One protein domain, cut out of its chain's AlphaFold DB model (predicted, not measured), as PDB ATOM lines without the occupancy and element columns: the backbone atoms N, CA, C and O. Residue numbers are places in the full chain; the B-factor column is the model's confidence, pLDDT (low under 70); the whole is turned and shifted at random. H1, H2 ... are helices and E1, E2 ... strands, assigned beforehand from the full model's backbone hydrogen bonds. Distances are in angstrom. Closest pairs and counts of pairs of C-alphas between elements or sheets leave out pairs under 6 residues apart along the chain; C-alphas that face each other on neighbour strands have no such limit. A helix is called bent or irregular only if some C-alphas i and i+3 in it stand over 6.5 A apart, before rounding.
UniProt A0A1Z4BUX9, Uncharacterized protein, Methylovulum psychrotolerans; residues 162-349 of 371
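This is residues 162 to 349 of the 371 residues of an uncharacterized protein of Methylovulum psychrotolerans (UniProt A0A1Z4BUX9). A strongly twisted, curled antiparallel sheet of six strands, in the order E1, E4, E5, E6, E7, E8, has the one long helix, H2, over one face, while the unnamed residues 173 to 176 and 194 to 197 pass over the other. The small hairpin E2 and E3 sits by the end of E8, and the hairpin E9 and E10 sits by E5 and E6; a long unnamed stretch, residues 264 to 292, loops beyond E8 and leads to the short helix H1. The printed part has 188 residues, with the named elements E1 to E8, H1, H2, E9 and E10 in that order along the chain. The class is mixed, helices and strands, with under half of the residues in named elements. The whole is compact, with a radius of gyration of the C-alphas of 16.4 A, and rounded, spanning 43 by 38 by 29 A.

The largest sheet runs E1, residues 162 to 164, E4, residues 203 to 206, E5, residues 212 to 223, E6, residues 227 to 237, E7, residues 241 to 248, and E8, residues 252 to 263. E1 and E8 are its edge strands. E4 to E8 form a meander, each strand the antiparallel neighbour of the one before. From edge to edge the strands' lines turn by 98 degrees and the way across turns by 52 degrees. E5 bends by 70 degrees at residue 220, and E8 bends by 70 degrees at residue 260. N 162 and O 205 of E1 and E4 are 2.8 A apart, within hydrogen-bond range. So are N 204 and O 213 of the hairpin E4 and E5, at 2.8 A, and N 221 and O 229 of the hairpin E5 and E6, at 2.8 A. N 234 and O 245 of the hairpin E6 and E7 are within hydrogen-bond range at 2.8 A, and so are N 244 and O 259 of the hairpin E7 and E8, at 2.8 A. H2, residues 302 to 318, is on one face of this sheet, which gives two layers, a helix over a sheet; the closest C-alphas of E1 and H2, Tyr 163 and Met 318, are 6.1 A apart. H2 is only just irregular: C-alphas 314 and 317 are 6.9 A apart. In H2, 11 of 13 O i to N i+4 pairs are within hydrogen-bond range. H1, residues 293 to 296, is too short for such a pair and only grazes the sheet. The hairpin E2, residues 178 to 180, and E3, residues 185 to 187, has N 178 and O 187 at 2.8 A. The closest C-alphas of E3 and E8, Pro 186 and Gly 262, are 4.4 A apart. E2 is apart from E8. The hairpin E9, residues 324 to 327, and E10, residues 341 to 344, has N 326 and O 342 at 2.8 A. The closest C-alphas of E6 and E10, Thr 230 and Ala 342, are 5.9 A apart; E6 and E9 are apart.

E1 begins at C-alpha 162, (-56.819, -20.508, 32.422). Among the longer strands, first to last C-alpha, E5 measures 29.8 A, E6 31.7 A, E7 22.8 A and E8 25.1 A. H2 measures 25.2 A and starts at C-alpha 302, (-63.524, -15.426, 7.161). E4, E9 and E10 measure 10.2, 10.1 and 10.2 A, E1, E2 and E3 6.5, 6.6 and 6.3 A, and H1 5.1 A. E10 ends at C-alpha 344, (-44.535, -16.613, 25.966).

The two C-alphas farthest apart, those of Lys 191 and Glu 226, are 46.9 A apart. The printed part has no cut. The links E1 to E2, E3 to E4, E8 to H1 and E9 to E10 are long, that from E8 to H1 with 29 residues. The mean pLDDT of the printed part is 87.8, and residues 293 to 297 and 348 to 349 are under 70.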
ATOM      1  N   ARG A 162     -57.717 -20.216  31.299       95.88
ATOM      2  CA  ARG A 162     -56.819 -20.508  32.422       95.88
ATOM      3  C   ARG A 162     -55.406 -20.735  31.912       95.88
ATOM      4  O   ARG A 162     -55.220 -21.410  30.906       95.88
ATOM      5  N   TYR A 163     -54.428 -20.186  32.625       96.44
ATOM      6  CA  TYR A 163     -53.010 -20.427  32.372       96.44
ATOM      7  C   TYR A 163     -52.512 -21.601  33.207       96.44
ATOM      8  O   TYR A 163     -52.687 -21.615  34.426       96.44
ATOM      9  N   SER A 164     -51.850 -22.541  32.544       96.25
ATOM     10  CA  SER A 164     -51.131 -23.648  33.161       96.25
ATOM     11  C   SER A 164     -49.641 -23.490  32.880       96.25
ATOM     12  O   SER A 164     -49.232 -23.394  31.722       96.25
ATOM     13  N   ASP A 165     -48.834 -23.446  33.939       94.94
ATOM     14  CA  ASP A 165     -47.377 -23.319  33.840       94.94
ATOM     15  C   ASP A 165     -46.691 -24.692  33.807       94.94
ATOM     16  O   ASP A 165     -47.266 -25.702  34.218       94.94
ATOM     17  N   VAL A 166     -45.428 -24.704  33.385       91.81
ATOM     18  CA  VAL A 166     -44.522 -25.852  33.531       91.81
ATOM     19  C   VAL A 166     -43.183 -25.378  34.087       91.81
ATOM     20  O   VAL A 166     -42.710 -24.283  33.775       91.81
ATOM     21  N   GLU A 167     -42.554 -26.198  34.925       89.06
ATOM     22  CA  GLU A 167     -41.291 -25.828  35.567       89.06
ATOM     23  C   GLU A 167     -40.160 -25.685  34.537       89.06
ATOM     24  O   GLU A 167     -39.484 -24.652  34.494       89.06
ATOM     25  N   LEU A 168     -40.021 -26.680  33.654       85.44
ATOM     26  CA  LEU A 168     -38.980 -26.781  32.632       85.44
ATOM     27  C   LEU A 168     -39.615 -26.986  31.245       85.44
ATOM     28  O   LEU A 168     -39.929 -28.120  30.885       85.44
ATOM     29  N   PRO A 169     -39.842 -25.911  30.468       83.25
ATOM     30  CA  PRO A 169     -40.479 -26.022  29.167       83.25
ATOM     31  C   PRO A 169     -39.558 -26.709  28.158       83.25
ATOM     32  O   PRO A 169     -38.400 -26.328  27.986       83.25
ATOM     33  N   ALA A 170     -40.102 -27.692  27.454       79.88
ATOM     34  CA  ALA A 170     -39.476 -28.321  26.309       79.88
ATOM     35  C   ALA A 170     -39.336 -27.325  25.145       79.88
ATOM     36  O   ALA A 170     -40.152 -26.420  24.956       79.88
ATOM     37  N   VAL A 171     -38.316 -27.534  24.308       72.25
ATOM     38  CA  VAL A 171     -38.089 -26.743  23.081       72.25
ATOM     39  C   VAL A 171     -39.128 -27.016  21.986       72.25
ATOM     40  O   VAL A 171     -39.247 -26.248  21.029       72.25
ATOM     41  N   LYS A 172     -39.867 -28.121  22.117       75.75
ATOM     42  CA  LYS A 172     -40.921 -28.547  21.204       75.75
ATOM     43  C   LYS A 172     -42.044 -29.189  22.004       75.75
ATOM     44  O   LYS A 172     -41.783 -30.008  22.882       75.75
ATOM     45  N   ALA A 173     -43.273 -28.849  21.654       84.56
ATOM     46  CA  ALA A 173     -44.461 -29.558  22.095       84.56
ATOM     47  C   ALA A 173     -45.352 -29.815  20.886       84.56
ATOM     48  O   ALA A 173     -45.459 -28.972  19.992       84.56
ATOM     49  N   GLU A 174     -45.977 -30.985  20.849       83.62
ATOM     50  CA  GLU A 174     -46.788 -31.398  19.713       83.62
ATOM     51  C   GLU A 174     -48.222 -31.666  20.151       83.62
ATOM     52  O   GLU A 174     -48.485 -32.276  21.186       83.62
ATOM     53  N   LEU A 175     -49.157 -31.198  19.326       89.50
ATOM     54  CA  LEU A 175     -50.507 -31.734  19.325       89.50
ATOM     55  C   LEU A 175     -50.440 -33.114  18.675       89.50
ATOM     56  O   LEU A 175     -49.939 -33.227  17.557       89.50
ATOM     57  N   MET A 176     -50.958 -34.145  19.334       88.12
ATOM     58  CA  MET A 176     -51.109 -35.439  18.675       88.12
ATOM     59  C   MET A 176     -52.219 -35.333  17.627       88.12
ATOM     60  O   MET A 176     -53.364 -35.057  17.970       88.12
ATOM     61  N   PHE A 177     -51.875 -35.524  16.355       89.38
ATOM     62  CA  PHE A 177     -52.817 -35.570  15.239       89.38
ATOM     63  C   PHE A 177     -52.356 -36.591  14.197       89.38
ATOM     64  O   PHE A 177     -51.175 -36.925  14.096       89.38
ATOM     65  N   GLU A 178     -53.298 -37.060  13.394       88.94
ATOM     66  CA  GLU A 178     -53.057 -37.942  12.260       88.94
ATOM     67  C   GLU A 178     -53.007 -37.128  10.965       88.94
ATOM     68  O   GLU A 178     -53.413 -35.966  10.914       88.94
ATOM     69  N   ARG A 179     -52.505 -37.719   9.883       87.56
ATOM     70  CA  ARG A 179     -52.640 -37.132   8.546       87.56
ATOM     71  C   ARG A 179     -53.518 -38.034   7.711       87.56
ATOM     72  O   ARG A 179     -53.223 -39.219   7.586       87.56
ATOM     73  N   ASP A 180     -54.547 -37.456   7.109       86.25
ATOM     74  CA  ASP A 180     -55.275 -38.141   6.051       86.25
ATOM     75  C   ASP A 180     -54.301 -38.385   4.889       86.25
ATOM     76  O   ASP A 180     -53.751 -37.432   4.335       86.25
ATOM     77  N   ALA A 181     -53.996 -39.649   4.584       84.94
ATOM     78  CA  ALA A 181     -52.916 -39.980   3.655       84.94
ATOM     79  C   ALA A 181     -53.205 -39.549   2.201       84.94
ATOM     80  O   ALA A 181     -52.300 -38.988   1.582       84.94
ATOM     81  N   PRO A 182     -54.427 -39.736   1.653       88.62
ATOM     82  CA  PRO A 182     -54.767 -39.233   0.322       88.62
ATOM     83  C   PRO A 182     -54.702 -37.708   0.200       88.62
ATOM     84  O   PRO A 182     -54.278 -37.187  -0.831       88.62
ATOM     85  N   LEU A 183     -55.141 -36.985   1.231       88.69
ATOM     86  CA  LEU A 183     -55.284 -35.531   1.165       88.69
ATOM     87  C   LEU A 183     -54.083 -34.779   1.729       88.69
ATOM     88  O   LEU A 183     -53.923 -33.588   1.470       88.69
ATOM     89  N   PHE A 184     -53.240 -35.454   2.505       89.81
ATOM     90  CA  PHE A 184     -52.140 -34.860   3.255       89.81
ATOM     91  C   PHE A 184     -52.599 -33.709   4.174       89.81
ATOM     92  O   PHE A 184     -51.926 -32.686   4.331       89.81
ATOM     93  N   ILE A 185     -53.774 -33.868   4.786       89.12
ATOM     94  CA  ILE A 185     -54.373 -32.874   5.683       89.12
ATOM     95  C   ILE A 185     -54.229 -33.349   7.134       89.12
ATOM     96  O   ILE A 185     -54.600 -34.487   7.431       89.12
ATOM     97  N   PRO A 186     -53.712 -32.506   8.051       91.06
ATOM     98  CA  PRO A 186     -53.740 -32.794   9.478       91.06
ATOM     99  C   PRO A 186     -55.178 -32.990   9.988       91.06
ATOM    100  O   PRO A 186     -56.062 -32.171   9.730       91.06
ATOM    101  N   TYR A 187     -55.409 -34.064  10.732       93.44
ATOM    102  CA  TYR A 187     -56.706 -34.443  11.271       93.44
ATOM    103  C   TYR A 187     -56.588 -34.878  12.733       93.44
ATOM    104  O   TYR A 187     -55.748 -35.699  13.090       93.44
ATOM    105  N   LEU A 188     -57.463 -34.345  13.583       92.88
ATOM    106  CA  LEU A 188     -57.578 -34.736  14.986       92.88
ATOM    107  C   LEU A 188     -59.046 -34.962  15.316       92.88
ATOM    108  O   LEU A 188     -59.767 -33.996  15.533       92.88
ATOM    109  N   SER A 189     -59.493 -36.215  15.395       92.75
ATOM    110  CA  SER A 189     -60.906 -36.526  15.645       92.75
ATOM    111  C   SER A 189     -61.530 -35.665  16.751       92.75
ATOM    112  O   SER A 189     -60.971 -35.509  17.835       92.75
ATOM    113  N   ALA A 190     -62.734 -35.141  16.512       91.31
ATOM    114  CA  ALA A 190     -63.481 -34.360  17.498       91.31
ATOM    115  C   ALA A 190     -63.736 -35.132  18.809       91.31
ATOM    116  O   ALA A 190     -63.933 -34.516  19.852       91.31
ATOM    117  N   LYS A 191     -63.712 -36.473  18.762       91.50
ATOM    118  CA  LYS A 191     -63.823 -37.346  19.942       91.50
ATOM    119  C   LYS A 191     -62.487 -37.586  20.645       91.50
ATOM    120  O   LYS A 191     -62.483 -37.987  21.805       91.50
ATOM    121  N   ALA A 192     -61.370 -37.395  19.947       92.69
ATOM    122  CA  ALA A 192     -60.052 -37.561  20.530       92.69
ATOM    123  C   ALA A 192     -59.755 -36.398  21.491       92.69
ATOM    124  O   ALA A 192     -60.114 -35.247  21.200       92.69
ATOM    125  N   PRO A 193     -59.104 -36.676  22.633       93.50
ATOM    126  CA  PRO A 193     -58.683 -35.632  23.549       93.50
ATOM    127  C   PRO A 193     -57.640 -34.726  22.889       93.50
ATOM    128  O   PRO A 193     -56.729 -35.196  22.207       93.50
ATOM    129  N   ILE A 194     -57.736 -33.422  23.143       95.50
ATOM    130  CA  ILE A 194     -56.694 -32.466  22.763       95.50
ATOM    131  C   ILE A 194     -55.524 -32.643  23.741       95.50
ATOM    132  O   ILE A 194     -55.575 -32.174  24.879       95.50
ATOM    133  N   CYS A 195     -54.481 -33.360  23.326       94.69
ATOM    134  CA  CYS A 195     -53.362 -33.702  24.203       94.69
ATOM    135  C   CYS A 195     -52.016 -33.843  23.473       94.69
ATOM    136  O   CYS A 195     -51.953 -33.795  22.243       94.69
ATOM    137  N   GLY A 196     -50.940 -33.983  24.257       92.31
ATOM    138  CA  GLY A 196     -49.560 -34.186  23.790       92.31
ATOM    139  C   GLY A 196     -48.578 -33.101  24.247       92.31
ATOM    140  O   GLY A 196     -47.383 -33.353  24.354       92.31
ATOM    141  N   PHE A 197     -49.079 -31.913  24.591       94.50
ATOM    142  CA  PHE A 197     -48.264 -30.767  25.019       94.50
ATOM    143  C   PHE A 197     -48.294 -30.527  26.533       94.50
ATOM    144  O   PHE A 197     -47.421 -29.836  27.066       94.50
ATOM    145  N   GLN A 198     -49.293 -31.067  27.237       94.69
ATOM    146  CA  GLN A 198     -49.440 -30.880  28.678       94.69
ATOM    147  C   GLN A 198     -48.211 -31.422  29.420       94.69
ATOM    148  O   GLN A 198     -47.709 -32.500  29.113       94.69
ATOM    149  N   GLY A 199     -47.704 -30.647  30.380       92.88
ATOM    150  CA  GLY A 199     -46.470 -30.956  31.111       92.88
ATOM    151  C   GLY A 199     -45.178 -30.648  30.345       92.88
ATOM    152  O   GLY A 199     -44.119 -30.621  30.963       92.88
ATOM    153  N   SER A 200     -45.251 -30.361  29.039       92.38
ATOM    154  CA  SER A 200     -44.080 -30.022  28.219       92.38
ATOM    155  C   SER A 200     -43.897 -28.519  28.041       92.38
ATOM    156  O   SER A 200     -42.774 -28.042  28.018       92.38
ATOM    157  N   VAL A 201     -44.976 -27.748  27.906       94.38
ATOM    158  CA  VAL A 201     -44.931 -26.292  27.686       94.38
ATOM    159  C   VAL A 201     -46.030 -25.597  28.485       94.38
ATOM    160  O   VAL A 201     -47.035 -26.243  28.790       94.38
ATOM    161  N   PRO A 202     -45.888 -24.299  28.822       95.56
ATOM    162  CA  PRO A 202     -47.002 -23.553  29.390       95.56
ATOM    163  C   PRO A 202     -48.127 -23.444  28.359       95.56
ATOM    164  O   PRO A 202     -47.867 -23.350  27.163       95.56
ATOM    165  N   PHE A 203     -49.378 -23.430  28.795       97.19
ATOM    166  CA  PHE A 203     -50.514 -23.363  27.879       97.19
ATOM    167  C   PHE A 203     -51.687 -22.594  28.475       97.19
ATOM    168  O   PHE A 203     -51.819 -22.463  29.691       97.19
ATOM    169  N   LEU A 204     -52.550 -22.104  27.592       97.25
ATOM    170  CA  LEU A 204     -53.871 -21.611  27.929       97.25
ATOM    171  C   LEU A 204     -54.907 -22.670  27.572       97.25
ATOM    172  O   LEU A 204     -54.863 -23.253  26.488       97.25
ATOM    173  N   GLU A 205     -55.852 -22.892  28.475       97.31
ATOM    174  CA  GLU A 205     -56.994 -23.777  28.264       97.31
ATOM    175  C   GLU A 205     -58.303 -23.053  28.567       97.31
ATOM    176  O   GLU A 205     -58.394 -22.278  29.522       97.31
ATOM    177  N   ARG A 206     -59.324 -23.303  27.747       96.25
ATOM    178  CA  ARG A 206     -60.690 -22.860  28.024       96.25
ATOM    179  C   ARG A 206     -61.342 -23.813  29.028       96.25
ATOM    180  O   ARG A 206     -61.084 -25.013  29.006       96.25
ATOM    181  N   GLU A 207     -62.194 -23.297  29.913       95.56
ATOM    182  CA  GLU A 207     -62.836 -24.066  30.998       95.56
ATOM    183  C   GLU A 207     -63.613 -25.303  30.535       95.56
ATOM    184  O   GLU A 207     -63.679 -26.299  31.255       95.56
ATOM    185  N   ASP A 208     -64.178 -25.250  29.331       93.44
ATOM    186  CA  ASP A 208     -64.884 -26.369  28.703       93.44
ATOM    187  C   ASP A 208     -63.941 -27.450  28.148       93.44
ATOM    188  O   ASP A 208     -64.412 -28.469  27.645       93.44
ATOM    189  N   LYS A 209     -62.618 -27.237  28.219       94.38
ATOM    190  CA  LYS A 209     -61.571 -28.090  27.633       94.38
ATOM    191  C   LYS A 209     -61.748 -28.309  26.127       94.38
ATOM    192  O   LYS A 209     -61.217 -29.264  25.562       94.38
ATOM    193  N   GLY A 210     -62.506 -27.431  25.473       93.31
ATOM    194  CA  GLY A 210     -62.771 -27.475  24.040       93.31
ATOM    195  C   GLY A 210     -61.725 -26.724  23.227       93.31
ATOM    196  O   GLY A 210     -61.602 -26.972  22.031       93.31
ATOM    197  N   THR A 211     -60.961 -25.829  23.860       96.44
ATOM    198  CA  THR A 211     -59.995 -24.963  23.177       96.44
ATOM    199  C   THR A 211     -58.711 -24.790  23.975       96.44
ATOM    200  O   THR A 211     -58.744 -24.616  25.195       96.44
ATOM    201  N   TYR A 212     -57.585 -24.809  23.261       97.69
ATOM    202  CA  TYR A 212     -56.250 -24.633  23.820       97.69
ATOM    203  C   TYR A 212     -55.391 -23.714  22.949       97.69
ATOM    204  O   TYR A 212     -55.541 -23.660  21.726       97.69
ATOM    205  N   LEU A 213     -54.451 -23.028  23.598       97.12
ATOM    206  CA  LEU A 213     -53.406 -22.237  22.958       97.12
ATOM    207  C   LEU A 213     -52.070 -22.487  23.665       97.12
ATOM    208  O   LEU A 213     -51.966 -22.292  24.873       97.12
ATOM    209  N   PHE A 214     -51.035 -22.898  22.938       96.31
ATOM    210  CA  PHE A 214     -49.736 -23.232  23.539       96.31
ATOM    211  C   PHE A 214     -48.566 -22.947  22.588       96.31
ATOM    212  O   PHE A 214     -48.760 -22.997  21.373       96.31
ATOM    213  N   PRO A 215     -47.354 -22.644  23.086       94.81
ATOM    214  CA  PRO A 215     -46.177 -22.481  22.248       94.81
ATOM    215  C   PRO A 215     -45.751 -23.839  21.675       94.81
ATOM    216  O   PRO A 215     -45.605 -24.823  22.395       94.81
ATOM    217  N   ALA A 216     -45.552 -23.886  20.364       92.69
ATOM    218  CA  ALA A 216     -45.298 -25.107  19.605       92.69
ATOM    219  C   ALA A 216     -43.816 -25.287  19.252       92.69
ATOM    220  O   ALA A 216     -43.274 -26.390  19.336       92.69
ATOM    221  N   LYS A 217     -43.160 -24.201  18.821       91.25
ATOM    222  CA  LYS A 217     -41.755 -24.217  18.385       91.25
ATOM    223  C   LYS A 217     -41.109 -22.837  18.454       91.25
ATOM    224  O   LYS A 217     -41.769 -21.820  18.240       91.25
ATOM    225  N   LEU A 218     -39.793 -22.837  18.649       91.44
ATOM    226  CA  LEU A 218     -38.917 -21.699  18.390       91.44
ATOM    227  C   LEU A 218     -38.275 -21.856  17.009       91.44
ATOM    228  O   LEU A 218     -37.710 -22.903  16.698       91.44
ATOM    229  N   GLU A 219     -38.355 -20.819  16.183       91.12
ATOM    230  CA  GLU A 219     -37.687 -20.760  14.883       91.12
ATOM    231  C   GLU A 219     -36.651 -19.624  14.907       91.12
ATOM    232  O   GLU A 219     -37.040 -18.455  14.991       91.12
ATOM    233  N   PRO A 220     -35.341 -19.941  14.860       90.75
ATOM    234  CA  PRO A 220     -34.302 -18.924  14.759       90.75
ATOM    235  C   PRO A 220     -34.502 -18.081  13.495       90.75
ATOM    236  O   PRO A 220     -34.699 -18.623  12.406       90.75
ATOM    237  N   ALA A 221     -34.417 -16.763  13.630       89.25
ATOM    238  CA  ALA A 221     -34.635 -15.819  12.545       89.25
ATOM    239  C   ALA A 221     -33.671 -14.628  12.630       89.25
ATOM    240  O   ALA A 221     -33.016 -14.382  13.640       89.25
ATOM    241  N   SER A 222     -33.593 -13.865  11.550       85.06
ATOM    242  CA  SER A 222     -32.932 -12.564  11.532       85.06
ATOM    243  C   SER A 222     -33.776 -11.627  10.700       85.06
ATOM    244  O   SER A 222     -34.215 -12.024   9.614       85.06
ATOM    245  N   ASP A 223     -33.985 -10.404  11.177       77.56
ATOM    246  CA  ASP A 223     -34.483  -9.364  10.288       77.56
ATOM    247  C   ASP A 223     -33.335  -8.810   9.474       77.56
ATOM    248  O   ASP A 223     -32.363  -8.313  10.039       77.56
ATOM    249  N   ARG A 224     -33.430  -8.920   8.147       75.38
ATOM    250  CA  ARG A 224     -32.479  -8.319   7.193       75.38
ATOM    251  C   ARG A 224     -30.995  -8.661   7.424       75.38
ATOM    252  O   ARG A 224     -30.141  -8.090   6.758       75.38
ATOM    253  N   GLY A 225     -30.680  -9.631   8.287       75.31
ATOM    254  CA  GLY A 225     -29.309  -9.971   8.667       75.31
ATOM    255  C   GLY A 225     -28.705  -9.064   9.744       75.31
ATOM    256  O   GLY A 225     -27.510  -9.179   9.993       75.31
ATOM    257  N   GLU A 226     -29.488  -8.173  10.355       77.00
ATOM    258  CA  GLU A 226     -28.985  -7.122  11.247       77.00
ATOM    259  C   GLU A 226     -29.307  -7.435  12.712       77.00
ATOM    260  O   GLU A 226     -28.389  -7.493  13.533       77.00
ATOM    261  N   ASP A 227     -30.566  -7.771  13.016       83.25
ATOM    262  CA  ASP A 227     -31.016  -8.007  14.390       83.25
ATOM    263  C   ASP A 227     -31.325  -9.491  14.665       83.25
ATOM    264  O   ASP A 227     -32.084 -10.125  13.911       83.25
ATOM    265  N   PRO A 228     -30.760 -10.080  15.743       84.75
ATOM    266  CA  PRO A 228     -31.049 -11.450  16.135       84.75
ATOM    267  C   PRO A 228     -32.474 -11.587  16.656       84.75
ATOM    268  O   PRO A 228     -32.858 -10.964  17.644       84.75
ATOM    269  N   MET A 229     -33.250 -12.463  16.018       87.62
ATOM    270  CA  MET A 229     -34.643 -12.708  16.372       87.62
ATOM    271  C   MET A 229     -34.981 -14.187  16.484       87.62
ATOM    272  O   MET A 229     -34.344 -15.051  15.890       87.62
ATOM    273  N   THR A 230     -36.032 -14.487  17.232       90.12
ATOM    274  CA  THR A 230     -36.585 -15.839  17.304       90.12
ATOM    275  C   THR A 230     -38.084 -15.727  17.133       90.12
ATOM    276  O   THR A 230     -38.733 -14.999  17.881       90.12
ATOM    277  N   TYR A 231     -38.649 -16.432  16.159       91.06
ATOM    278  CA  TYR A 231     -40.096 -16.541  16.061       91.06
ATOM    279  C   TYR A 231     -40.584 -17.585  17.055       91.06
ATOM    280  O   TYR A 231     -40.179 -18.749  16.992       91.06
ATOM    281  N   LEU A 232     -41.480 -17.172  17.946       92.00
ATOM    282  CA  LEU A 232     -42.244 -18.092  18.768       92.00
ATOM    283  C   LEU A 232     -43.538 -18.433  18.036       92.00
ATOM    284  O   LEU A 232     -44.366 -17.565  17.752       92.00
ATOM    285  N   TRP A 233     -43.687 -19.708  17.706       93.56
ATOM    286  CA  TRP A 233     -44.912 -20.232  17.128       93.56
ATOM    287  C   TRP A 233     -45.817 -20.779  18.217       93.56
ATOM    288  O   TRP A 233     -45.345 -21.420  19.153       93.56
ATOM    289  N   TYR A 234     -47.113 -20.592  18.033       95.12
ATOM    290  CA  TYR A 234     -48.178 -21.098  18.876       95.12
ATOM    291  C   TYR A 234     -49.061 -22.043  18.069       95.12
ATOM    292  O   TYR A 234     -49.277 -21.815  16.881       95.12
ATOM    293  N   THR A 235     -49.596 -23.070  18.717       96.12
ATOM    294  CA  THR A 235     -50.686 -23.895  18.194       96.12
ATOM    295  C   THR A 235     -51.988 -23.429  18.822       96.12
ATOM    296  O   THR A 235     -52.105 -23.415  20.048       96.12
ATOM    297  N   TYR A 236     -52.965 -23.092  17.984       96.56
ATOM    298  CA  TYR A 236     -54.365 -22.953  18.370       96.56
ATOM    299  C   TYR A 236     -55.116 -24.231  17.997       96.56
ATOM    300  O   TYR A 236     -54.888 -24.788  16.922       96.56
ATOM    301  N   VAL A 237     -56.026 -24.679  18.858       97.00
ATOM    302  CA  VAL A 237     -56.938 -25.795  18.584       97.00
ATOM    303  C   VAL A 237     -58.266 -25.558  19.291       97.00
ATOM    304  O   VAL A 237     -58.268 -25.225  20.474       97.00
ATOM    305  N   ASP A 238     -59.383 -25.747  18.586       96.00
ATOM    306  CA  ASP A 238     -60.740 -25.690  19.142       96.00
ATOM    307  C   ASP A 238     -61.576 -26.924  18.774       96.00
ATOM    308  O   ASP A 238     -61.021 -27.997  18.551       96.00
ATOM    309  N   GLU A 239     -62.907 -26.840  18.773       93.81
ATOM    310  CA  GLU A 239     -63.792 -27.942  18.389       93.81
ATOM    311  C   GLU A 239     -63.805 -28.277  16.883       93.81
ATOM    312  O   GLU A 239     -64.216 -29.383  16.519       93.81
ATOM    313  N   ASN A 240     -63.335 -27.373  16.017       94.94
ATOM    314  CA  ASN A 240     -63.452 -27.485  14.561       94.94
ATOM    315  C   ASN A 240     -62.093 -27.586  13.869       94.94
ATOM    316  O   ASN A 240     -61.936 -28.386  12.942       94.94
ATOM    317  N   VAL A 241     -61.120 -26.786  14.307       95.44
ATOM    318  CA  VAL A 241     -59.858 -26.575  13.589       95.44
ATOM    319  C   VAL A 241     -58.664 -26.561  14.531       95.44
ATOM    320  O   VAL A 241     -58.781 -26.340  15.736       95.44
ATOM    321  N   PHE A 242     -57.483 -26.770  13.960       95.50
ATOM    322  CA  PHE A 242     -56.220 -26.463  14.615       95.50
ATOM    323  C   PHE A 242     -55.214 -25.954  13.599       95.50
ATOM    324  O   PHE A 242     -55.297 -26.292  12.423       95.50
ATOM    325  N   PHE A 243     -54.272 -25.130  14.037       94.38
ATOM    326  CA  PHE A 243     -53.180 -24.650  13.198       94.38
ATOM    327  C   PHE A 243     -52.087 -24.023  14.052       94.38
ATOM    328  O   PHE A 243     -52.297 -23.686  15.219       94.38
ATOM    329  N   THR A 244     -50.924 -23.815  13.443       93.50
ATOM    330  CA  THR A 244     -49.831 -23.061  14.044       93.50
ATOM    331  C   THR A 244     -49.715 -21.671  13.435       93.50
ATOM    332  O   THR A 244     -49.841 -21.487  12.228       93.50
ATOM    333  N   PHE A 245     -49.477 -20.668  14.269       92.69
ATOM    334  CA  PHE A 245     -49.231 -19.280  13.877       92.69
ATOM    335  C   PHE A 245     -48.036 -18.749  14.665       92.69
ATOM    336  O   PHE A 245     -47.572 -19.411  15.590       92.69
ATOM    337  N   ARG A 246     -47.500 -17.582  14.314       91.06
ATOM    338  CA  ARG A 246     -46.352 -17.004  15.028       91.06
ATOM    339  C   ARG A 246     -46.665 -15.645  15.614       91.06
ATOM    340  O   ARG A 246     -47.594 -14.971  15.163       91.06
ATOM    341  N   THR A 247     -45.840 -15.243  16.574       88.88
ATOM    342  CA  THR A 247     -45.735 -13.844  16.975       88.88
ATOM    343  C   THR A 247     -44.406 -13.229  16.580       88.88
ATOM    344  O   THR A 247     -43.384 -13.915  16.490       88.88
ATOM    345  N   THR A 248     -44.429 -11.921  16.321       86.44
ATOM    346  CA  THR A 248     -43.236 -11.131  16.007       86.44
ATOM    347  C   THR A 248     -43.322  -9.743  16.648       86.44
ATOM    348  O   THR A 248     -44.419  -9.203  16.793       86.44
ATOM    349  N   PRO A 249     -42.186  -9.112  16.991       81.69
ATOM    350  CA  PRO A 249     -42.167  -7.773  17.583       81.69
ATOM    351  C   PRO A 249     -42.776  -6.684  16.690       81.69
ATOM    352  O   PRO A 249     -43.194  -5.644  17.193       81.69
ATOM    353  N   TRP A 250     -42.862  -6.896  15.373       80.50
ATOM    354  CA  TRP A 250     -43.403  -5.885  14.457       80.50
ATOM    355  C   TRP A 250     -44.849  -6.128  14.062       80.50
ATOM    356  O   TRP A 250     -45.546  -5.169  13.724       80.50
ATOM    357  N   GLN A 251     -45.285  -7.389  14.031       74.56
ATOM    358  CA  GLN A 251     -46.619  -7.761  13.560       74.56
ATOM    359  C   GLN A 251     -47.517  -8.315  14.664       74.56
ATOM    360  O   GLN A 251     -48.694  -8.543  14.404       74.56
ATOM    361  N   ASN A 252     -47.008  -8.438  15.894       87.06
ATOM    362  CA  ASN A 252     -47.724  -9.006  17.029       87.06
ATOM    363  C   ASN A 252     -48.179 -10.433  16.700       87.06
ATOM    364  O   ASN A 252     -47.317 -11.264  16.434       87.06
ATOM    365  N   VAL A 253     -49.480 -10.733  16.673       87.81
ATOM    366  CA  VAL A 253     -50.020 -12.040  16.263       87.81
ATOM    367  C   VAL A 253     -50.272 -12.080  14.749       87.81
ATOM    368  O   VAL A 253     -51.061 -11.297  14.216       87.81
ATOM    369  N   GLU A 254     -49.644 -13.030  14.048       86.44
ATOM    370  CA  GLU A 254     -49.759 -13.193  12.591       86.44
ATOM    371  C   GLU A 254     -50.681 -14.366  12.209       86.44
ATOM    372  O   GLU A 254     -50.247 -15.517  12.190       86.44
ATOM    373  N   LEU A 255     -51.944 -14.086  11.850       83.69
ATOM    374  CA  LEU A 255     -52.927 -15.120  11.455       83.69
ATOM    375  C   LEU A 255     -53.078 -15.322   9.938       83.69
ATOM    376  O   LEU A 255     -53.775 -16.229   9.499       83.69
ATOM    377  N   PHE A 256     -52.434 -14.498   9.112       73.94
ATOM    378  CA  PHE A 256     -52.464 -14.669   7.653       73.94
ATOM    379  C   PHE A 256     -51.519 -15.770   7.155       73.94
ATOM    380  O   PHE A 256     -51.563 -16.133   5.986       73.94
ATOM    381  N   TYR A 257     -50.621 -16.256   8.012       76.81
ATOM    382  CA  TYR A 257     -49.621 -17.252   7.656       76.81
ATOM    383  C   TYR A 257     -49.664 -18.415   8.646       76.81
ATOM    384  O   TYR A 257     -48.742 -18.634   9.436       76.81
ATOM    385  N   CYS A 258     -50.771 -19.155   8.611       86.94
ATOM    386  CA  CYS A 258     -50.943 -20.346   9.426       86.94
ATOM    387  C   CYS A 258     -50.248 -21.545   8.770       86.94
ATOM    388  O   CYS A 258     -50.326 -21.731   7.554       86.94
ATOM    389  N   LYS A 259     -49.586 -22.373   9.573       88.75
ATOM    390  CA  LYS A 259     -49.038 -23.676   9.177       88.75
ATOM    391  C   LYS A 259     -49.857 -24.788   9.827       88.75
ATOM    392  O   LYS A 259     -50.614 -24.546  10.762       88.75
ATOM    393  N   ASP A 260     -49.706 -26.009   9.322       88.75
ATOM    394  CA  ASP A 260     -50.300 -27.216   9.916       88.75
ATOM    395  C   ASP A 260     -51.823 -27.116  10.124       88.75
ATOM    396  O   ASP A 260     -52.364 -27.685  11.068       88.75
ATOM    397  N   TYR A 261     -52.514 -26.377   9.247       92.00
ATOM    398  CA  TYR A 261     -53.954 -26.182   9.367       92.00
ATOM    399  C   TYR A 261     -54.687 -27.506   9.181       92.00
ATOM    400  O   TYR A 261     -54.603 -28.109   8.112       92.00
ATOM    401  N   GLY A 262     -55.424 -27.940  10.185       93.19
ATOM    402  CA  GLY A 262     -56.138 -29.200  10.194       93.19
ATOM    403  C   GLY A 262     -57.561 -29.067  10.695       93.19
ATOM    404  O   GLY A 262     -58.002 -28.006  11.141       93.19
ATOM    405  N   PHE A 263     -58.271 -30.185  10.626       94.94
ATOM    406  CA  PHE A 263     -59.680 -30.266  10.987       94.94
ATOM    407  C   PHE A 263     -59.908 -31.278  12.095       94.94
ATOM    408  O   PHE A 263     -59.197 -32.281  12.201       94.94
ATOM    409  N   ARG A 264     -60.960 -31.047  12.880       94.50
ATOM    410  CA  ARG A 264     -61.430 -32.017  13.871       94.50
ATOM    411  C   ARG A 264     -62.624 -32.844  13.437       94.50
ATOM    412  O   ARG A 264     -62.892 -33.917  13.982       94.50
ATOM    413  N   ARG A 265     -63.320 -32.381  12.406       93.12
ATOM    414  CA  ARG A 265     -64.415 -33.093  11.750       93.12
ATOM    415  C   ARG A 265     -64.049 -33.322  10.295       93.12
ATOM    416  O   ARG A 265     -63.489 -32.436   9.657       93.12
ATOM    417  N   PHE A 266     -64.342 -34.520   9.801       87.94
ATOM    418  CA  PHE A 266     -64.113 -34.879   8.410       87.94
ATOM    419  C   PHE A 266     -65.371 -35.553   7.829       87.94
ATOM    420  O   PHE A 266     -65.883 -36.475   8.470       87.94
ATOM    421  N   PRO A 267     -65.886 -35.113   6.664       90.19
ATOM    422  CA  PRO A 267     -65.423 -33.953   5.895       90.19
ATOM    423  C   PRO A 267     -65.606 -32.636   6.679       90.19
ATOM    424  O   PRO A 267     -66.521 -32.537   7.500       90.19
ATOM    425  N   PRO A 268     -64.724 -31.642   6.480       90.75
ATOM    426  CA  PRO A 268     -64.809 -30.386   7.208       90.75
ATOM    427  C   PRO A 268     -65.967 -29.533   6.705       90.75
ATOM    428  O   PRO A 268     -66.224 -29.451   5.499       90.75
ATOM    429  N   GLU A 269     -66.631 -28.860   7.641       91.00
ATOM    430  CA  GLU A 269     -67.697 -27.913   7.330       91.00
ATOM    431  C   GLU A 269     -67.141 -26.789   6.447       91.00
ATOM    432  O   GLU A 269     -66.024 -26.303   6.653       91.00
ATOM    433  N   LYS A 270     -67.923 -26.393   5.436       88.50
ATOM    434  CA  LYS A 270     -67.510 -25.434   4.402       88.50
ATOM    435  C   LYS A 270     -66.992 -24.121   4.980       88.50
ATOM    436  O   LYS A 270     -66.048 -23.536   4.460       88.50
ATOM    437  N   GLU A 271     -67.586 -23.688   6.082       86.50
ATOM    438  CA  GLU A 271     -67.225 -22.444   6.743       86.50
ATOM    439  C   GLU A 271     -65.800 -22.453   7.321       86.50
ATOM    440  O   GLU A 271     -65.189 -21.394   7.428       86.50
ATOM    441  N   PHE A 272     -65.210 -23.618   7.600       89.69
ATOM    442  CA  PHE A 272     -63.830 -23.747   8.088       89.69
ATOM    443  C   PHE A 272     -62.819 -24.079   6.991       89.69
ATOM    444  O   PHE A 272     -61.662 -24.363   7.281       89.69
ATOM    445  N   TRP A 273     -63.213 -24.070   5.721       89.38
ATOM    446  CA  TRP A 273     -62.254 -24.248   4.634       89.38
ATOM    447  C   TRP A 273     -61.181 -23.151   4.650       89.38
ATOM    448  O   TRP A 273     -61.364 -22.083   5.222       89.38
ATOM    449  N   VAL A 274     -60.030 -23.417   4.045       86.94
ATOM    450  CA  VAL A 274     -58.956 -22.416   3.957       86.94
ATOM    451  C   VAL A 274     -59.133 -21.590   2.690       86.94
ATOM    452  O   VAL A 274     -59.899 -21.961   1.802       86.94
ATOM    453  N   THR A 275     -58.426 -20.475   2.587       80.06
ATOM    454  CA  THR A 275     -58.324 -19.695   1.356       80.06
ATOM    455  C   THR A 275     -56.899 -19.720   0.806       80.06
ATOM    456  O   THR A 275     -55.939 -20.010   1.527       80.06
ATOM    457  N   ASP A 276     -56.752 -19.465  -0.493       78.19
ATOM    458  CA  ASP A 276     -55.454 -19.141  -1.088       78.19
ATOM    459  C   ASP A 276     -55.053 -17.681  -0.791       78.19
ATOM    460  O   ASP A 276     -55.805 -16.909  -0.194       78.19
ATOM    461  N   ALA A 277     -53.863 -17.269  -1.238       73.81
ATOM    462  CA  ALA A 277     -53.371 -15.900  -1.038       73.81
ATOM    463  C   ALA A 277     -54.224 -14.820  -1.733       73.81
ATOM    464  O   ALA A 277     -54.110 -13.639  -1.401       73.81
ATOM    465  N   MET A 278     -55.055 -15.216  -2.701       71.75
ATOM    466  CA  MET A 278     -55.985 -14.342  -3.412       71.75
ATOM    467  C   MET A 278     -57.363 -14.296  -2.739       71.75
ATOM    468  O   MET A 278     -58.173 -13.452  -3.106       71.75
ATOM    469  N   GLY A 279     -57.614 -15.142  -1.734       71.38
ATOM    470  CA  GLY A 279     -58.875 -15.249  -1.007       71.38
ATOM    471  C   GLY A 279     -59.840 -16.300  -1.563       71.38
ATOM    472  O   GLY A 279     -60.953 -16.409  -1.052       71.38
ATOM    473  N   ASN A 280     -59.455 -17.080  -2.579       77.12
ATOM    474  CA  ASN A 280     -60.317 -18.135  -3.116       77.12
ATOM    475  C   ASN A 280     -60.441 -19.269  -2.099       77.12
ATOM    476  O   ASN A 280     -59.429 -19.740  -1.580       77.12
ATOM    477  N   LEU A 281     -61.666 -19.733  -1.839       80.94
ATOM    478  CA  LEU A 281     -61.909 -20.888  -0.974       80.94
ATOM    479  C   LEU A 281     -61.288 -22.151  -1.577       80.94
ATOM    480  O   LEU A 281     -61.568 -22.513  -2.719       80.94
ATOM    481  N   ILE A 282     -60.489 -22.846  -0.777       85.69
ATOM    482  CA  ILE A 282     -59.917 -24.151  -1.085       85.69
ATOM    483  C   ILE A 282     -60.736 -25.192  -0.317       85.69
ATOM    484  O   ILE A 282     -60.681 -25.205   0.918       85.69
ATOM    485  N   PRO A 283     -61.472 -26.086  -1.006       89.81
ATOM    486  CA  PRO A 283     -62.236 -27.135  -0.350       89.81
ATOM    487  C   PRO A 283     -61.394 -27.926   0.645       89.81
ATOM    488  O   PRO A 283     -60.270 -28.321   0.335       89.81
ATOM    489  N   GLY A 284     -61.929 -28.184   1.839       87.31
ATOM    490  CA  GLY A 284     -61.188 -28.876   2.895       87.31
ATOM    491  C   GLY A 284     -60.890 -30.354   2.605       87.31
ATOM    492  O   GLY A 284     -60.206 -30.995   3.391       87.31
ATOM    493  N   ASN A 285     -61.373 -30.886   1.481       89.25
ATOM    494  CA  ASN A 285     -61.013 -32.186   0.914       89.25
ATOM    495  C   ASN A 285     -60.062 -32.076  -0.298       89.25
ATOM    496  O   ASN A 285     -59.899 -33.045  -1.034       89.25
ATOM    497  N   THR A 286     -59.464 -30.907  -0.540       90.69
ATOM    498  CA  THR A 286     -58.469 -30.719  -1.604       90.69
ATOM    499  C   THR A 286     -57.117 -31.251  -1.130       90.69
ATOM    500  O   THR A 286     -56.635 -30.789  -0.091       90.69
ATOM    501  N   PRO A 287     -56.469 -32.170  -1.872       89.06
ATOM    502  CA  PRO A 287     -55.136 -32.642  -1.526       89.06
ATOM    503  C   PRO A 287     -54.131 -31.494  -1.402       89.06
ATOM    504  O   PRO A 287     -54.065 -30.608  -2.256       89.06
ATOM    505  N   ARG A 288     -53.318 -31.519  -0.347       86.88
ATOM    506  CA  ARG A 288     -52.265 -30.531  -0.108       86.88
ATOM    507  C   ARG A 288     -50.928 -31.089  -0.552       86.88
ATOM    508  O   ARG A 288     -50.514 -32.150  -0.104       86.88
ATOM    509  N   ASN A 289     -50.220 -30.358  -1.409       83.62
ATOM    510  CA  ASN A 289     -48.887 -30.777  -1.824       83.62
ATOM    511  C   ASN A 289     -47.881 -30.551  -0.670       83.62
ATOM    512  O   ASN A 289     -47.615 -29.392  -0.341       83.62
ATOM    513  N   PRO A 290     -47.281 -31.607  -0.079       78.75
ATOM    514  CA  PRO A 290     -46.265 -31.468   0.961       78.75
ATOM    515  C   PRO A 290     -45.083 -30.601   0.558       78.75
ATOM    516  O   PRO A 290     -44.488 -29.966   1.419       78.75
ATOM    517  N   GLU A 291     -44.682 -30.609  -0.702       81.94
ATOM    518  CA  GLU A 291     -43.468 -29.939  -1.168       81.94
ATOM    519  C   GLU A 291     -43.710 -28.460  -1.472       81.94
ATOM    520  O   GLU A 291     -42.787 -27.649  -1.432       81.94
ATOM    521  N   ASN A 292     -44.967 -28.079  -1.707       79.50
ATOM    522  CA  ASN A 292     -45.325 -26.696  -1.966       79.50
ATOM    523  C   ASN A 292     -45.473 -25.933  -0.641       79.50
ATOM    524  O   ASN A 292     -46.441 -26.109   0.099       79.50
ATOM    525  N   ILE A 293     -44.532 -25.029  -0.357       68.44
ATOM    526  CA  ILE A 293     -44.578 -24.173   0.835       68.44
ATOM    527  C   ILE A 293     -45.878 -23.363   0.922       68.44
ATOM    528  O   ILE A 293     -46.418 -23.206   2.013       68.44
ATOM    529  N   HIS A 294     -46.429 -22.931  -0.215       66.06
ATOM    530  CA  HIS A 294     -47.702 -22.214  -0.272       66.06
ATOM    531  C   HIS A 294     -48.902 -23.123  -0.008       66.06
ATOM    532  O   HIS A 294     -49.931 -22.625   0.421       66.06
ATOM    533  N   ALA A 295     -48.778 -24.439  -0.203       62.97
ATOM    534  CA  ALA A 295     -49.805 -25.404   0.194       62.97
ATOM    535  C   ALA A 295     -49.731 -25.766   1.690       62.97
ATOM    536  O   ALA A 295     -50.712 -26.239   2.261       62.97
ATOM    537  N   ARG A 296     -48.578 -25.535   2.341       65.06
ATOM    538  CA  ARG A 296     -48.436 -25.624   3.808       65.06
ATOM    539  C   ARG A 296     -48.929 -24.373   4.524       65.06
ATOM    540  O   ARG A 296     -49.214 -24.434   5.717       65.06
ATOM    541  N   SER A 297     -48.976 -23.257   3.810       65.81
ATOM    542  CA  SER A 297     -49.528 -22.000   4.286       65.81
ATOM    543  C   SER A 297     -51.019 -21.975   4.008       65.81
ATOM    544  O   SER A 297     -51.452 -22.144   2.875       65.81
ATOM    545  N   SER A 298     -51.813 -21.791   5.048       70.31
ATOM    546  CA  SER A 298     -53.256 -21.653   4.912       70.31
ATOM    547  C   SER A 298     -53.667 -20.268   5.367       70.31
ATOM    548  O   SER A 298     -53.261 -19.812   6.437       70.31
ATOM    549  N   TYR A 299     -54.481 -19.617   4.548       80.12
ATOM    550  CA  TYR A 299     -55.204 -18.429   4.954       80.12
ATOM    551  C   TYR A 299     -56.532 -18.895   5.550       80.12
ATOM    552  O   TYR A 299     -57.182 -19.801   5.026       80.12
ATOM    553  N   LEU A 300     -56.901 -18.345   6.702       82.69
ATOM    554  CA  LEU A 300     -58.160 -18.691   7.355       82.69
ATOM    555  C   LEU A 300     -59.329 -18.234   6.468       82.69
ATOM    556  O   LEU A 300     -59.298 -17.111   5.954       82.69
ATOM    557  N   SER A 301     -60.384 -19.050   6.327       81.00
ATOM    558  CA  SER A 301     -61.675 -18.502   5.890       81.00
ATOM    559  C   SER A 301     -62.084 -17.366   6.818       81.00
ATOM    560  O   SER A 301     -61.677 -17.307   7.977       81.00
ATOM    561  N   TYR A 302     -62.959 -16.491   6.338       81.25
ATOM    562  CA  TYR A 302     -63.524 -15.426   7.161       81.25
ATOM    563  C   TYR A 302     -64.149 -15.948   8.466       81.25
ATOM    564  O   TYR A 302     -63.881 -15.403   9.534       81.25
ATOM    565  N   ARG A 303     -64.916 -17.046   8.408       85.25
ATOM    566  CA  ARG A 303     -65.538 -17.639   9.598       85.25
ATOM    567  C   ARG A 303     -64.497 -18.146  10.595       85.25
ATOM    568  O   ARG A 303     -64.584 -17.810  11.776       85.25
ATOM    569  N   ALA A 304     -63.514 -18.920  10.126       87.75
ATOM    570  CA  ALA A 304     -62.423 -19.393  10.972       87.75
ATOM    571  C   ALA A 304     -61.636 -18.210  11.550       87.75
ATOM    572  O   ALA A 304     -61.330 -18.190  12.737       87.75
ATOM    573  N   TRP A 305     -61.358 -17.193  10.735       86.56
ATOM    574  CA  TRP A 305     -60.648 -15.995  11.158       86.56
ATOM    575  C   TRP A 305     -61.392 -15.254  12.269       86.56
ATOM    576  O   TRP A 305     -60.786 -14.993  13.300       86.56
ATOM    577  N   LEU A 306     -62.690 -14.970  12.112       85.44
ATOM    578  CA  LEU A 306     -63.491 -14.298  13.141       85.44
ATOM    579  C   LEU A 306     -63.505 -15.081  14.454       85.44
ATOM    580  O   LEU A 306     -63.260 -14.511  15.516       85.44
ATOM    581  N   GLN A 307     -63.773 -16.386  14.374       89.25
ATOM    582  CA  GLN A 307     -63.808 -17.263  15.541       89.25
ATOM    583  C   GLN A 307     -62.469 -17.248  16.283       89.25
ATOM    584  O   GLN A 307     -62.427 -17.028  17.494       89.25
ATOM    585  N   VAL A 308     -61.372 -17.444  15.555       90.00
ATOM    586  CA  VAL A 308     -60.043 -17.570  16.151       90.00
ATOM    587  C   VAL A 308     -59.521 -16.222  16.633       90.00
ATOM    588  O   VAL A 308     -58.932 -16.152  17.707       90.00
ATOM    589  N   MET A 309     -59.771 -15.142  15.895       87.81
ATOM    590  CA  MET A 309     -59.402 -13.786  16.295       87.81
ATOM    591  C   MET A 309     -60.032 -13.436  17.643       87.81
ATOM    592  O   MET A 309     -59.313 -13.042  18.558       87.81
ATOM    593  N   THR A 310     -61.336 -13.659  17.818       87.50
ATOM    594  CA  THR A 310     -62.010 -13.442  19.107       87.50
ATOM    595  C   THR A 310     -61.441 -14.352  20.199       87.50
ATOM    596  O   THR A 310     -61.072 -13.876  21.267       87.50
ATOM    597  N   SER A 311     -61.291 -15.646  19.909       91.88
ATOM    598  CA  SER A 311     -60.791 -16.647  20.859       91.88
ATOM    599  C   SER A 311     -59.372 -16.335  21.364       91.88
ATOM    600  O   SER A 311     -59.122 -16.335  22.568       91.88
ATOM    601  N   ILE A 312     -58.448 -15.991  20.459       91.50
ATOM    602  CA  ILE A 312     -57.062 -15.619  20.780       91.50
ATOM    603  C   ILE A 312     -57.018 -14.316  21.573       91.50
ATOM    604  O   ILE A 312     -56.284 -14.242  22.551       91.50
ATOM    605  N   ASN A 313     -57.795 -13.304  21.189       87.00
ATOM    606  CA  ASN A 313     -57.856 -12.034  21.915       87.00
ATOM    607  C   ASN A 313     -58.375 -12.188  23.347       87.00
ATOM    608  O   ASN A 313     -57.894 -11.503  24.251       87.00
ATOM    609  N   ASP A 314     -59.321 -13.100  23.552       89.19
ATOM    610  CA  ASP A 314     -59.837 -13.438  24.875       89.19
ATOM    611  C   ASP A 314     -58.812 -14.205  25.710       89.19
ATOM    612  O   ASP A 314     -58.700 -13.977  26.917       89.19
ATOM    613  N   ALA A 315     -58.058 -15.098  25.067       92.25
ATOM    614  CA  ALA A 315     -57.038 -15.911  25.712       92.25
ATOM    615  C   ALA A 315     -55.807 -15.088  26.100       92.25
ATOM    616  O   ALA A 315     -55.277 -15.243  27.196       92.25
ATOM    617  N   TRP A 316     -55.330 -14.223  25.204       91.62
ATOM    618  CA  TRP A 316     -53.976 -13.679  25.269       91.62
ATOM    619  C   TRP A 316     -53.621 -12.970  26.583       91.62
ATOM    620  O   TRP A 316     -52.536 -13.213  27.113       91.62
ATOM    621  N   PRO A 317     -54.507 -12.146  27.176       89.62
ATOM    622  CA  PRO A 317     -54.226 -11.491  28.453       89.62
ATOM    623  C   PRO A 317     -54.038 -12.452  29.635       89.62
ATOM    624  O   PRO A 317     -53.604 -12.011  30.696       89.62
ATOM    625  N   MET A 318     -54.373 -13.738  29.480       92.75
ATOM    626  CA  MET A 318     -54.182 -14.758  30.513       92.75
ATOM    627  C   MET A 318     -52.754 -15.292  30.585       92.75
ATOM    628  O   MET A 318     -52.428 -15.989  31.546       92.75
ATOM    629  N   TRP A 319     -51.891 -14.984  29.612       93.19
ATOM    630  CA  TRP A 319     -50.469 -15.282  29.746       93.19
ATOM    631  C   TRP A 319     -49.878 -14.585  30.981       93.19
ATOM    632  O   TRP A 319     -50.281 -13.485  31.365       93.19
ATOM    633  N   ARG A 320     -48.916 -15.243  31.633       87.25
ATOM    634  CA  ARG A 320     -48.317 -14.763  32.884       87.25
ATOM    635  C   ARG A 320     -47.585 -13.427  32.690       87.25
ATOM    636  O   ARG A 320     -46.937 -13.201  31.673       87.25
ATOM    637  N   ASN A 321     -47.633 -12.581  33.720       82.00
ATOM    638  CA  ASN A 321     -46.814 -11.377  33.839       82.00
ATOM    639  C   ASN A 321     -45.912 -11.500  35.093       82.00
ATOM    640  O   ASN A 321     -46.462 -11.621  36.193       82.00
ATOM    641  N   PRO A 322     -44.567 -11.527  34.966       83.94
ATOM    642  CA  PRO A 322     -43.785 -11.343  33.738       83.94
ATOM    643  C   PRO A 322     -43.898 -12.521  32.745       83.94
ATOM    644  O   PRO A 322     -44.154 -13.651  33.179       83.94
ATOM    645  N   PRO A 323     -43.685 -12.274  31.435       87.88
ATOM    646  CA  PRO A 323     -43.673 -13.309  30.400       87.88
ATOM    647  C   PRO A 323     -42.656 -14.427  30.665       87.88
ATOM    648  O   PRO A 323     -41.549 -14.187  31.157       87.88
ATOM    649  N   ARG A 324     -42.998 -15.664  30.287       88.50
ATOM    650  CA  ARG A 324     -42.106 -16.827  30.433       88.50
ATOM    651  C   ARG A 324     -41.047 -16.830  29.328       88.50
ATOM    652  O   ARG A 324     -41.399 -16.941  28.160       88.50
ATOM    653  N   LYS A 325     -39.758 -16.792  29.681       91.62
ATOM    654  CA  LYS A 325     -38.648 -16.953  28.722       91.62
ATOM    655  C   LYS A 325     -38.592 -18.390  28.175       91.62
ATOM    656  O   LYS A 325     -38.648 -19.344  28.954       91.62
ATOM    657  N   MET A 326     -38.425 -18.529  26.863       89.44
ATOM    658  CA  MET A 326     -38.069 -19.767  26.162       89.44
ATOM    659  C   MET A 326     -36.785 -19.547  25.356       89.44
ATOM    660  O   MET A 326     -36.578 -18.469  24.798       89.44
ATOM    661  N   GLU A 327     -35.920 -20.557  25.289       91.25
ATOM    662  CA  GLU A 327     -34.598 -20.431  24.671       91.25
ATOM    663  C   GLU A 327     -34.210 -21.691  23.892       91.25
ATOM    664  O   GLU A 327     -34.445 -22.813  24.338       91.25
ATOM    665  N   ILE A 328     -33.621 -21.496  22.710       88.12
ATOM    666  CA  ILE A 328     -32.995 -22.562  21.924       88.12
ATOM    667  C   ILE A 328     -31.708 -22.993  22.624       88.12
ATOM    668  O   ILE A 328     -30.849 -22.151  22.900       88.12
ATOM    669  N   ASP A 329     -31.560 -24.303  22.830       87.25
ATOM    670  CA  ASP A 329     -30.404 -24.911  23.489       87.25
ATOM    671  C   ASP A 329     -29.068 -24.356  22.959       87.25
ATOM    672  O   ASP A 329     -28.855 -24.195  21.749       87.25
ATOM    673  N   ALA A 330     -28.159 -24.038  23.883       89.75
ATOM    674  CA  ALA A 330     -26.876 -23.415  23.577       89.75
ATOM    675  C   ALA A 330     -25.988 -24.280  22.663       89.75
ATOM    676  O   ALA A 330     -25.170 -23.733  21.924       89.75
ATOM    677  N   SER A 331     -26.175 -25.605  22.665       91.00
ATOM    678  CA  SER A 331     -25.461 -26.543  21.789       91.00
ATOM    679  C   SER A 331     -25.844 -26.413  20.312       91.00
ATOM    680  O   SER A 331     -25.059 -26.779  19.436       91.00
ATOM    681  N   VAL A 332     -27.020 -25.855  20.001       90.56
ATOM    682  CA  VAL A 332     -27.440 -25.629  18.616       90.56
ATOM    683  C   VAL A 332     -26.627 -24.472  18.044       90.56
ATOM    684  O   VAL A 332     -26.781 -23.332  18.478       90.56
ATOM    685  N   ILE A 333     -25.772 -24.735  17.055       93.75
ATOM    686  CA  ILE A 333     -24.994 -23.694  16.369       93.75
ATOM    687  C   ILE A 333     -25.930 -22.888  15.463       93.75
ATOM    688  O   ILE A 333     -26.492 -23.413  14.501       93.75
ATOM    689  N   LEU A 334     -26.081 -21.597  15.758       92.00
ATOM    690  CA  LEU A 334     -26.891 -20.672  14.970       92.00
ATOM    691  C   LEU A 334     -26.018 -19.765  14.101       92.00
ATOM    692  O   LEU A 334     -24.843 -19.532  14.391       92.00
ATOM    693  N   ARG A 335     -26.610 -19.213  13.037       91.81
ATOM    694  CA  ARG A 335     -25.966 -18.150  12.254       91.81
ATOM    695  C   ARG A 335     -25.753 -16.919  13.144       91.81
ATOM    696  O   ARG A 335     -26.552 -16.665  14.038       91.81
ATOM    697  N   LYS A 336     -24.709 -16.132  12.860       88.62
ATOM    698  CA  LYS A 336     -24.279 -14.969  13.668       88.62
ATOM    699  C   LYS A 336     -25.414 -14.007  14.050       88.62
ATOM    700  O   LYS A 336     -25.384 -13.439  15.132       88.62
ATOM    701  N   TYR A 337     -26.394 -13.842  13.168       89.69
ATOM    702  CA  TYR A 337     -27.494 -12.890  13.321       89.69
ATOM    703  C   TYR A 337     -28.816 -13.554  13.703       89.69
ATOM    704  O   TYR A 337     -29.866 -12.964  13.502       89.69
ATOM    705  N   TYR A 338     -28.799 -14.806  14.166       92.06
ATOM    706  CA  TYR A 338     -30.014 -15.518  14.558       92.06
ATOM    707  C   TYR A 338     -30.245 -15.396  16.060       92.06
ATOM    708  O   TYR A 338     -29.329 -15.604  16.858       92.06
ATOM    709  N   GLY A 339     -31.477 -15.070  16.443       91.12
ATOM    710  CA  GLY A 339     -31.878 -15.037  17.843       91.12
ATOM    711  C   GLY A 339     -32.036 -16.433  18.439       91.12
ATOM    712  O   GLY A 339     -32.201 -17.429  17.730       91.12
ATOM    713  N   ARG A 340     -31.955 -16.485  19.774       92.50
ATOM    714  CA  ARG A 340     -32.124 -17.708  20.581       92.50
ATOM    715  C   ARG A 340     -33.340 -17.694  21.490       92.50
ATOM    716  O   ARG A 340     -33.836 -18.753  21.852       92.50
ATOM    717  N   THR A 341     -33.750 -16.507  21.921       91.94
ATOM    718  CA  THR A 341     -34.749 -16.314  22.973       91.94
ATOM    719  C   THR A 341     -36.040 -15.742  22.395       91.94
ATOM    720  O   THR A 341     -35.991 -14.927  21.473       91.94
ATOM    721  N   ALA A 342     -37.169 -16.153  22.968       91.00
ATOM    722  CA  ALA A 342     -38.466 -15.486  22.860       91.00
ATOM    723  C   ALA A 342     -39.221 -15.612  24.194       91.00
ATOM    724  O   ALA A 342     -38.838 -16.425  25.040       91.00
ATOM    725  N   TYR A 343     -40.296 -14.848  24.387       92.19
ATOM    726  CA  TYR A 343     -41.093 -14.924  25.608       92.19
ATOM    727  C   TYR A 343     -42.565 -15.264  25.312       92.19
ATOM    728  O   TYR A 343     -43.181 -14.766  24.370       92.19
ATOM    729  N   VAL A 344     -43.146 -16.157  26.115       91.50
ATOM    730  CA  VAL A 344     -44.535 -16.613  25.966       91.50
ATOM    731  C   VAL A 344     -45.495 -15.489  26.330       91.50
ATOM    732  O   VAL A 344     -45.357 -14.865  27.380       91.50
ATOM    733  N   GLY A 345     -46.479 -15.257  25.463       87.62
ATOM    734  CA  GLY A 345     -47.430 -14.155  25.581       87.62
ATOM    735  C   GLY A 345     -46.851 -12.794  25.195       87.62
ATOM    736  O   GLY A 345     -47.575 -11.798  25.206       87.62
ATOM    737  N   GLU A 346     -45.573 -12.733  24.818       83.19
ATOM    738  CA  GLU A 346     -44.941 -11.504  24.359       83.19
ATOM    739  C   GLU A 346     -45.505 -11.078  22.998       83.19
ATOM    740  O   GLU A 346     -45.859 -11.908  22.154       83.19
ATOM    741  N   TYR A 347     -45.590  -9.759  22.809       81.38
ATOM    742  CA  TYR A 347     -46.064  -9.108  21.587       81.38
ATOM    743  C   TYR A 347     -47.553  -9.304  21.258       81.38
ATOM    744  O   TYR A 347     -47.928  -9.109  20.113       81.38
ATOM    745  N   GLY A 348     -48.437  -9.684  22.189       67.69
ATOM    746  CA  GLY A 348     -49.851  -9.912  21.842       67.69
ATOM    747  C   GLY A 348     -50.870  -9.029  22.553       67.69
ATOM    748  O   GLY A 348     -51.495  -9.390  23.540       67.69
ATOM    749  N   SER A 349     -51.177  -7.900  21.936       62.59
ATOM    750  CA  SER A 349     -52.538  -7.363  22.011       62.59
ATOM    751  C   SER A 349     -53.071  -6.980  20.639       62.59
ATOM    752  O   SER A 349     -54.143  -6.405  20.536       62.59
TER     753      SER A 349